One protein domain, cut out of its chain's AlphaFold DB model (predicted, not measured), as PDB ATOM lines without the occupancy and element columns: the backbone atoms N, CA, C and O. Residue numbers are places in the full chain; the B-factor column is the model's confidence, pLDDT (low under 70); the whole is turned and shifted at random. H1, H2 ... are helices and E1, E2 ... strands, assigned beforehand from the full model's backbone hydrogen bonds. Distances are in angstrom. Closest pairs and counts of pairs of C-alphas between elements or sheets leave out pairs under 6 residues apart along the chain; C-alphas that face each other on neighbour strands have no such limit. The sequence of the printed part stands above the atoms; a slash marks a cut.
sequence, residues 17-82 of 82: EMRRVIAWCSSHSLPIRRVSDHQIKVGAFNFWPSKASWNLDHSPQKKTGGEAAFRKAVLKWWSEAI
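AT A GLANCE: This is residues 17 to 82 of the 82 residues of an uncharacterized protein of Sphingomonas crocodyli (UniProt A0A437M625). A strongly twisted sheet of five strands, E1 to E5, makes one layer, and two helices, H1 and H2, lie side by side over one face of it, leaving the other face bare of named helices. H1 covers the sheet near E2, and the longer H2 covers E3 and E4. The printed part has 66 residues, with two named helices and five named strands in the order H1 E1 E2 E3 E4 E5 H2; the sheet order is E1 E2 E3 E4 E5, all antiparallel, and the class is mixed, helices and strands. The whole is compact, with a radius of gyration of the C-alphas of 10.7 A, and rounded, with spans of 29 by 25 by 20 A.

HOW THE PARTS SIT: H1, residues 17 to 27, is on the sheet, at a height over the sheet of 9.9 A. It lies over E2, residues 39 to 42, and runs along the strands, at 17 degrees to E2 on the local plane. Its closest C-alphas to E1, residues 32 to 36, are those of Cys 25 and Ile 32, 6.7 A apart. With E3, residues 45 to 48, E4, residues 53 to 56, and E5, residues 59 to 63, these strands form a meander, each strand the antiparallel neighbour of the one before, and each such pair is a hairpin. N 33 and O 41 of E1 and E2 are 2.9 A apart, within hydrogen-bond range, as are N 40 and O 47 of E2 and E3 at 3.0 A, N 46 and O 55 of E3 and E4 at 2.9 A, and N 63 and O 54 of E4 and E5 at 2.8 A. The edge strands E1 and E5 are apart. H2, residues 66 to 81, is on the same face as H1, at a height over the sheet of 8.8 A. It lies over E3 and E4, along the strands, at 15 degrees to E4 on the local plane. The closest C-alphas of E4 and H2 are those of Ser 53 and Gly 66, 5.4 A apart. H1 and H2 are close but not clearly touching, the closest C-alphas being those of Val 21 and Glu 67, 7.8 A apart; they run the same way at a shallow tilt of 22 degrees. In H1 and H2 every O i to N i+4 pair is within hydrogen-bond range.

IN THESE COORDINATES: H1 begins at C-alpha 17, (283.192, 197.486, 230.810), and measures 15.3 A from first to last C-alpha. E1 measures 12.5 A, E2 and E3 10.2 A each, E4 10.8 A and E5 9.5 A. H2 measures 22.8 A and ends at C-alpha 81, (284.717, 172.581, 238.296).

THE WHOLE: The C-alphas of Lys 51 and Ile 82, the two farthest apart, are 29.5 A from each other. The printed part has no cut, and its six links are tight. The mean pLDDT of the printed part is 91.9, and residue 64 is under 70.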
ATOM      1  N   GLU A  17     282.936 198.884 231.175       92.81
ATOM      2  CA  GLU A  17     283.192 197.486 230.810       92.81
ATOM      3  C   GLU A  17     283.700 196.678 232.006       92.81
ATOM      4  O   GLU A  17     283.228 195.573 232.264       92.81
ATOM      5  N   MET A  18     284.642 197.241 232.766       94.56
ATOM      6  CA  MET A  18     285.181 196.620 233.976       94.56
ATOM      7  C   MET A  18     284.079 196.385 235.012       94.56
ATOM      8  O   MET A  18     283.919 195.263 235.493       94.56
ATOM      9  N   ARG A  19     283.271 197.415 235.301       94.69
ATOM     10  CA  ARG A  19     282.157 197.307 236.255       94.69
ATOM     11  C   ARG A  19     281.142 196.256 235.811       94.69
ATOM     12  O   ARG A  19     280.741 195.421 236.619       94.69
ATOM     13  N   ARG A  20     280.775 196.251 234.525       94.69
ATOM     14  CA  ARG A  20     279.840 195.277 233.939       94.69
ATOM     15  C   ARG A  20     280.335 193.842 234.100       94.69
ATOM     16  O   ARG A  20     279.559 192.966 234.476       94.69
ATOM     17  N   VAL A  21     281.613 193.591 233.830       95.19
ATOM     18  CA  VAL A  21     282.172 192.234 233.892       95.19
ATOM     19  C   VAL A  21     282.318 191.764 235.333       95.19
ATOM     20  O   VAL A  21     282.020 190.606 235.620       95.19
ATOM     21  N   ILE A  22     282.727 192.649 236.248       95.56
ATOM     22  CA  ILE A  22     282.772 192.340 237.680       95.56
ATOM     23  C   ILE A  22     281.371 191.993 238.184       95.56
ATOM     24  O   ILE A  22     281.203 190.946 238.801       95.56
ATOM     25  N   ALA A  23     280.366 192.816 237.872       95.88
ATOM     26  CA  ALA A  23     278.983 192.564 238.267       95.88
ATOM     27  C   ALA A  23     278.472 191.215 237.735       95.88
ATOM     28  O   ALA A  23     277.879 190.446 238.489       95.88
ATOM     29  N   TRP A  24     278.764 190.890 236.471       96.50
ATOM     30  CA  TRP A  24     278.421 189.593 235.884       96.50
ATOM     31  C   TRP A  24     279.127 188.421 236.581       96.50
ATOM     32  O   TRP A  24     278.498 187.398 236.835       96.50
ATOM     33  N   CYS A  25     280.412 188.553 236.927       96.00
ATOM     34  CA  CYS A  25     281.122 187.498 237.655       96.00
ATOM     35  C   CYS A  25     280.522 187.284 239.048       96.00
ATOM     36  O   CYS A  25     280.280 186.146 239.444       96.00
ATOM     37  N   SER A  26     280.230 188.376 239.759       94.44
ATOM     38  CA  SER A  26     279.597 188.334 241.076       94.44
ATOM     39  C   SER A  26     278.204 187.705 241.028       94.44
ATOM     40  O   SER A  26     277.879 186.910 241.901       94.44
ATOM     41  N   SER A  27     277.400 187.988 239.994       96.12
ATOM     42  CA  SER A  27     276.055 187.409 239.859       96.12
ATOM     43  C   SER A  27     276.061 185.898 239.600       96.12
ATOM     44  O   SER A  27     275.047 185.244 239.813       96.12
ATOM     45  N   HIS A  28     277.181 185.348 239.123       93.44
ATOM     46  CA  HIS A  28     277.377 183.913 238.889       93.44
ATOM     47  C   HIS A  28     278.219 183.250 239.990       93.44
ATOM     48  O   HIS A  28     278.655 182.112 239.825       93.44
ATOM     49  N   SER A  29     278.486 183.962 241.093       93.94
ATOM     50  CA  SER A  29     279.341 183.494 242.193       93.94
ATOM     51  C   SER A  29     280.725 183.017 241.728       93.94
ATOM     52  O   SER A  29     281.316 182.112 242.314       93.94
ATOM     53  N   LEU A  30     281.251 183.617 240.654       94.38
ATOM     54  CA  LEU A  30     282.528 183.222 240.072       94.38
ATOM     55  C   LEU A  30     283.703 183.734 240.922       94.38
ATOM     56  O   LEU A  30     283.673 184.876 241.397       94.38
ATOM     57  N   PRO A  31     284.791 182.953 241.061       93.12
ATOM     58  CA  PRO A  31     285.963 183.356 241.830       93.12
ATOM     59  C   PRO A  31     286.776 184.410 241.069       93.12
ATOM     60  O   PRO A  31     287.700 184.094 240.314       93.12
ATOM     61  N   ILE A  32     286.427 185.680 241.273       94.75
ATOM     62  CA  ILE A  32     287.054 186.833 240.623       94.75
ATOM     63  C   ILE A  32     288.067 187.535 241.538       94.75
ATOM     64  O   ILE A  32     287.856 187.712 242.737       94.75
ATOM     65  N   ARG A  33     289.180 187.994 240.956       94.50
ATOM     66  CA  ARG A  33     290.136 188.896 241.610       94.50
ATOM     67  C   ARG A  33     290.670 189.966 240.666       94.50
ATOM     68  O   ARG A  33     290.825 189.731 239.467       94.50
ATOM     69  N   ARG A  34     291.046 191.115 241.228       94.12
ATOM     70  CA  ARG A  34     291.740 192.180 240.497       94.12
ATOM     71  C   ARG A  34     293.234 191.875 240.390       94.12
ATOM     72  O   ARG A  34     293.876 191.552 241.390       94.12
ATOM     73  N   VAL A  35     293.789 191.964 239.180       92.44
ATOM     74  CA  VAL A  35     295.233 191.779 238.929       92.44
ATOM     75  C   VAL A  35     295.914 193.128 238.723       92.44
ATOM     76  O   VAL A  35     296.964 193.386 239.310       92.44
ATOM     77  N   SER A  36     295.291 193.998 237.934       90.94
ATOM     78  CA  SER A  36     295.722 195.373 237.686       90.94
ATOM     79  C   SER A  36     294.506 196.248 237.397       90.94
ATOM     80  O   SER A  36     293.380 195.755 237.308       90.94
ATOM     81  N   ASP A  37     294.718 197.541 237.200       90.25
ATOM     82  CA  ASP A  37     293.628 198.495 236.978       90.25
ATOM     83  C   ASP A  37     292.886 198.234 235.657       90.25
ATOM     84  O   ASP A  37     291.743 198.644 235.497       90.25
ATOM     85  N   HIS A  38     293.471 197.449 234.751       91.38
ATOM     86  CA  HIS A  38     292.864 197.080 233.471       91.38
ATOM     87  C   HIS A  38     292.579 195.584 233.336       91.38
ATOM     88  O   HIS A  38     292.177 195.146 232.261       91.38
ATOM     89  N   GLN A  39     292.812 194.793 234.389       93.62
ATOM     90  CA  GLN A  39     292.773 193.337 234.307       93.62
ATOM     91  C   GLN A  39     292.087 192.700 235.510       93.62
ATOM     92  O   GLN A  39     292.480 192.899 236.667       93.62
ATOM     93  N   ILE A  40     291.144 191.817 235.204       95.12
ATOM     94  CA  ILE A  40     290.580 190.868 236.157       95.12
ATOM     95  C   ILE A  40     291.066 189.463 235.850       95.12
ATOM     96  O   ILE A  40     291.517 189.151 234.744       95.12
ATOM     97  N   LYS A  41     290.935 188.606 236.851       95.69
ATOM     98  CA  LYS A  41     291.180 187.186 236.718       95.69
ATOM     99  C   LYS A  41     290.050 186.389 237.334       95.69
ATOM    100  O   LYS A  41     289.641 186.692 238.453       95.69
ATOM    101  N   VAL A  42     289.595 185.375 236.610       95.81
ATOM    102  CA  VAL A  42     288.576 184.418 237.044       95.81
ATOM    103  C   VAL A  42     289.156 183.021 236.881       95.81
ATOM    104  O   VAL A  42     289.397 182.585 235.758       95.81
ATOM    105  N   GLY A  43     289.482 182.348 237.985       93.00
ATOM    106  CA  GLY A  43     290.247 181.095 237.926       93.00
ATOM    107  C   GLY A  43     291.566 181.261 237.151       93.00
ATOM    108  O   GLY A  43     292.403 182.092 237.513       93.00
ATOM    109  N   ALA A  44     291.733 180.490 236.071       92.44
ATOM    110  CA  ALA A  44     292.884 180.550 235.161       92.44
ATOM    111  C   ALA A  44     292.744 181.591 234.030       92.44
ATOM    112  O   ALA A  44     293.669 181.755 233.233       92.44
ATOM    113  N   PHE A  45     291.602 182.275 233.929       95.50
ATOM    114  CA  PHE A  45     291.299 183.202 232.843       95.50
ATOM    115  C   PHE A  45     291.682 184.628 233.226       95.50
ATOM    116  O   PHE A  45     291.143 185.181 234.183       95.50
ATOM    117  N   ASN A  46     292.561 185.252 232.449       95.62
ATOM    118  CA  ASN A  46     292.860 186.676 232.556       95.62
ATOM    119  C   ASN A  46     292.042 187.433 231.519       95.62
ATOM    120  O   ASN A  46     292.036 187.042 230.355       95.62
ATOM    121  N   PHE A  47     291.397 188.528 231.911       96.44
ATOM    122  CA  PHE A  47     290.597 189.337 231.000       96.44
ATOM    123  C   PHE A  47     290.905 190.819 231.157       96.44
ATOM    124  O   PHE A  47     291.013 191.331 232.274       96.44
ATOM    125  N   TRP A  48     291.020 191.494 230.016       94.62
ATOM    126  CA  TRP A  48     291.180 192.936 229.885       94.62
ATOM    127  C   TRP A  48     289.911 193.512 229.244       94.62
ATOM    128  O   TRP A  48     289.838 193.550 228.009       94.62
ATOM    129  N   PRO A  49     288.917 193.951 230.045       92.56
ATOM    130  CA  PRO A  49     287.613 194.393 229.546       92.56
ATOM    131  C   PRO A  49     287.696 195.491 228.489       92.56
ATOM    132  O   PRO A  49     287.096 195.357 227.428       92.56
ATOM    133  N   SER A  50     288.517 196.517 228.726       89.50
ATOM    134  CA  SER A  50     288.697 197.644 227.798       89.50
ATOM    135  C   SER A  50     289.299 197.243 226.451       89.50
ATOM    136  O   SER A  50     289.112 197.932 225.456       89.50
ATOM    137  N   LYS A  51     290.025 196.121 226.404       90.56
ATOM    138  CA  LYS A  51     290.624 195.577 225.178       90.56
ATOM    139  C   LYS A  51     289.815 194.427 224.590       90.56
ATOM    140  O   LYS A  51     290.267 193.833 223.617       90.56
ATOM    141  N   ALA A  52     288.692 194.062 225.216       91.75
ATOM    142  CA  ALA A  52     287.871 192.916 224.839       91.75
ATOM    143  C   ALA A  52     288.728 191.662 224.540       91.75
ATOM    144  O   ALA A  52     288.545 190.976 223.535       91.75
ATOM    145  N   SER A  53     289.721 191.383 225.389       94.00
ATOM    146  CA  SER A  53     290.687 190.302 225.156       94.00
ATOM    147  C   SER A  53     290.938 189.513 226.427       94.00
ATOM    148  O   SER A  53     290.997 190.092 227.512       94.00
ATOM    149  N   TRP A  54     291.096 188.199 226.294       95.38
ATOM    150  CA  TRP A  54     291.435 187.302 227.395       95.38
ATOM    151  C   TRP A  54     292.521 186.313 226.989       95.38
ATOM    152  O   TRP A  54     292.773 186.098 225.805       95.38
ATOM    153  N   ASN A  55     293.151 185.695 227.979       95.44
ATOM    154  CA  ASN A  55     294.007 184.532 227.792       95.44
ATOM    155  C   ASN A  55     293.917 183.596 229.007       95.44
ATOM    156  O   ASN A  55     293.199 183.877 229.972       95.44
ATOM    157  N   LEU A  56     294.620 182.469 228.936       93.25
ATOM    158  CA  LEU A  56     294.755 181.527 230.043       93.25
ATOM    159  C   LEU A  56     296.150 181.666 230.645       93.25
ATOM    160  O   LEU A  56     297.104 181.954 229.931       93.25
ATOM    161  N   ASP A  57     296.297 181.399 231.939       90.81
ATOM    162  CA  ASP A  57     297.617 181.406 232.583       90.81
ATOM    163  C   ASP A  57     298.642 180.510 231.870       90.81
ATOM    164  O   ASP A  57     299.807 180.873 231.756       90.81
ATOM    165  N   HIS A  58     298.197 179.354 231.371       88.75
ATOM    166  CA  HIS A  58     299.032 178.380 230.663       88.75
ATOM    167  C   HIS A  58     299.113 178.627 229.147       88.75
ATOM    168  O   HIS A  58     299.804 177.902 228.440       88.75
ATOM    169  N   SER A  59     298.395 179.624 228.623       89.62
ATOM    170  CA  SER A  59     298.420 179.982 227.205       89.62
ATOM    171  C   SER A  59     298.334 181.503 227.076       89.62
ATOM    172  O   SER A  59     297.231 182.058 227.039       89.62
ATOM    173  N   PRO A  60     299.485 182.204 227.022       81.88
ATOM    174  CA  PRO A  60     299.522 183.664 227.020       81.88
ATOM    175  C   PRO A  60     298.973 184.272 225.724       81.88
ATOM    176  O   PRO A  60     298.734 185.483 225.669       81.88
ATOM    177  N   GLN A  61     298.748 183.448 224.695       88.94
ATOM    178  CA  GLN A  61     298.163 183.874 223.436       88.94
ATOM    179  C   GLN A  61     296.771 184.461 223.676       88.94
ATOM    180  O   GLN A  61     295.874 183.822 224.232       88.94
ATOM    181  N   LYS A  62     296.601 185.715 223.253       85.19
ATOM    182  CA  LYS A  62     295.328 186.420 223.378       85.19
ATOM    183  C   LYS A  62     294.289 185.748 222.496       85.19
ATOM    184  O   LYS A  62     294.537 185.492 221.321       85.19
ATOM    185  N   LYS A  63     293.115 185.517 223.064       80.50
ATOM    186  CA  LYS A  63     291.956 184.997 222.352       80.50
ATOM    187  C   LYS A  63     291.051 186.144 221.919       80.50
ATOM    188  O   LYS A  63     290.856 187.120 222.649       80.50
ATOM    189  N   THR A  64     290.532 186.015 220.704       67.62
ATOM    190  CA  THR A  64     289.578 186.934 220.079       67.62
ATOM    191  C   THR A  64     288.141 186.568 220.483       67.62
ATOM    192  O   THR A  64     287.891 185.486 221.014       67.62
ATOM    193  N   GLY A  65     287.190 187.488 220.294       77.50
ATOM    194  CA  GLY A  65     285.768 187.270 220.617       77.50
ATOM    195  C   GLY A  65     285.248 187.998 221.864       77.50
ATOM    196  O   GLY A  65     284.091 187.818 222.245       77.50
ATOM    197  N   GLY A  66     286.067 188.849 222.488       88.88
ATOM    198  CA  GLY A  66     285.573 189.822 223.455       88.88
ATOM    199  C   GLY A  66     285.062 189.248 224.768       88.88
ATOM    200  O   GLY A  66     285.390 188.136 225.187       88.88
ATOM    201  N   GLU A  67     284.230 190.055 225.417       92.38
ATOM    202  CA  GLU A  67     283.545 189.709 226.657       92.38
ATOM    203  C   GLU A  67     282.639 188.480 226.494       92.38
ATOM    204  O   GLU A  67     282.614 187.624 227.371       92.38
ATOM    205  N   ALA A  68     281.943 188.337 225.362       93.19
ATOM    206  CA  ALA A  68     281.043 187.207 225.120       93.19
ATOM    207  C   ALA A  68     281.794 185.864 225.068       93.19
ATOM    208  O   ALA A  68     281.402 184.907 225.742       93.19
ATOM    209  N   ALA A  69     282.903 185.796 224.321       94.06
ATOM    210  CA  ALA A  69     283.727 184.589 224.260       94.06
ATOM    211  C   ALA A  69     284.368 184.267 225.616       94.06
ATOM    212  O   ALA A  69     284.399 183.102 226.015       94.06
ATOM    213  N   PHE A  70     284.828 185.294 226.340       95.12
ATOM    214  CA  PHE A  70     285.334 185.145 227.703       95.12
ATOM    215  C   PHE A  70     284.277 184.527 228.628       95.12
ATOM    216  O   PHE A  70     284.539 183.498 229.246       95.12
ATOM    217  N   ARG A  71     283.062 185.092 228.669       95.44
ATOM    218  CA  ARG A  71     281.960 184.597 229.509       95.44
ATOM    219  C   ARG A  71     281.625 183.138 229.207       95.44
ATOM    220  O   ARG A  71     281.531 182.336 230.129       95.44
ATOM    221  N   LYS A  72     281.505 182.774 227.923       94.94
ATOM    222  CA  LYS A  72     281.238 181.389 227.501       94.94
ATOM    223  C   LYS A  72     282.326 180.431 227.986       94.94
ATOM    224  O   LYS A  72     282.013 179.354 228.487       94.94
ATOM    225  N   ALA A  73     283.592 180.817 227.842       94.12
ATOM    226  CA  ALA A  73     284.713 179.981 228.252       94.12
ATOM    227  C   ALA A  73     284.784 179.814 229.780       94.12
ATOM    228  O   ALA A  73     284.999 178.702 230.257       94.12
ATOM    229  N   VAL A  74     284.539 180.889 230.534       95.31
ATOM    230  CA  VAL A  74     284.499 180.864 232.001       95.31
ATOM    231  C   VAL A  74     283.334 180.025 232.518       95.31
ATOM    232  O   VAL A  74     283.544 179.215 233.411       95.31
ATOM    233  N   LEU A  75     282.129 180.172 231.957       95.06
ATOM    234  CA  LEU A  75     280.974 179.368 232.374       95.06
ATOM    235  C   LEU A  75     281.173 177.882 232.083       95.06
ATOM    236  O   LEU A  75     280.858 177.061 232.937       95.06
ATOM    237  N   LYS A  76     281.724 177.540 230.909       94.62
ATOM    238  CA  LYS A  76     282.060 176.149 230.587       94.62
ATOM    239  C   LYS A  76     283.023 175.568 231.625       94.62
ATOM    240  O   LYS A  76     282.752 174.513 232.174       94.62
ATOM    241  N   TRP A  77     284.104 176.286 231.924       94.19
ATOM    242  CA  TRP A  77     285.061 175.866 232.946       94.19
ATOM    243  C   TRP A  77     284.419 175.733 234.334       94.19
ATOM    244  O   TRP A  77     284.674 174.762 235.035       94.19
ATOM    245  N   TRP A  78     283.583 176.692 234.736       94.06
ATOM    246  CA  TRP A  78     282.953 176.689 236.056       94.06
ATOM    247  C   TRP A  78     281.964 175.536 236.231       94.06
ATOM    248  O   TRP A  78     281.933 174.915 237.284       94.06
ATOM    249  N   SER A  79     281.220 175.208 235.173       91.25
ATOM    250  CA  SER A  79     280.337 174.040 235.119       91.25
ATOM    251  C   SER A  79     281.077 172.707 235.239       91.25
ATOM    252  O   SER A  79     280.450 171.728 235.613       91.25
ATOM    253  N   GLU A  80     282.349 172.639 234.850       89.88
ATOM    254  CA  GLU A  80     283.173 171.424 234.952       89.88
ATOM    255  C   GLU A  80     283.918 171.349 236.298       89.88
ATOM    256  O   GLU A  80     284.459 170.304 236.649       89.88
ATOM    257  N   ALA A  81     283.993 172.465 237.031       78.56
ATOM    258  CA  ALA A  81     284.717 172.581 238.296       78.56
ATOM    259  C   ALA A  81     283.838 172.358 239.543       78.56
ATOM    260  O   ALA A  81     284.392 172.222 240.636       78.56
ATOM    261  N   ILE A  82     282.509 172.365 239.380       71.19
ATOM    262  CA  ILE A  82     281.494 172.033 240.398       71.19
ATOM    263  C   ILE A  82     280.964 170.633 240.103       71.19
ATOM    264  O   ILE A  82     280.833 169.855 241.071       71.19
TER     265      ILE A  82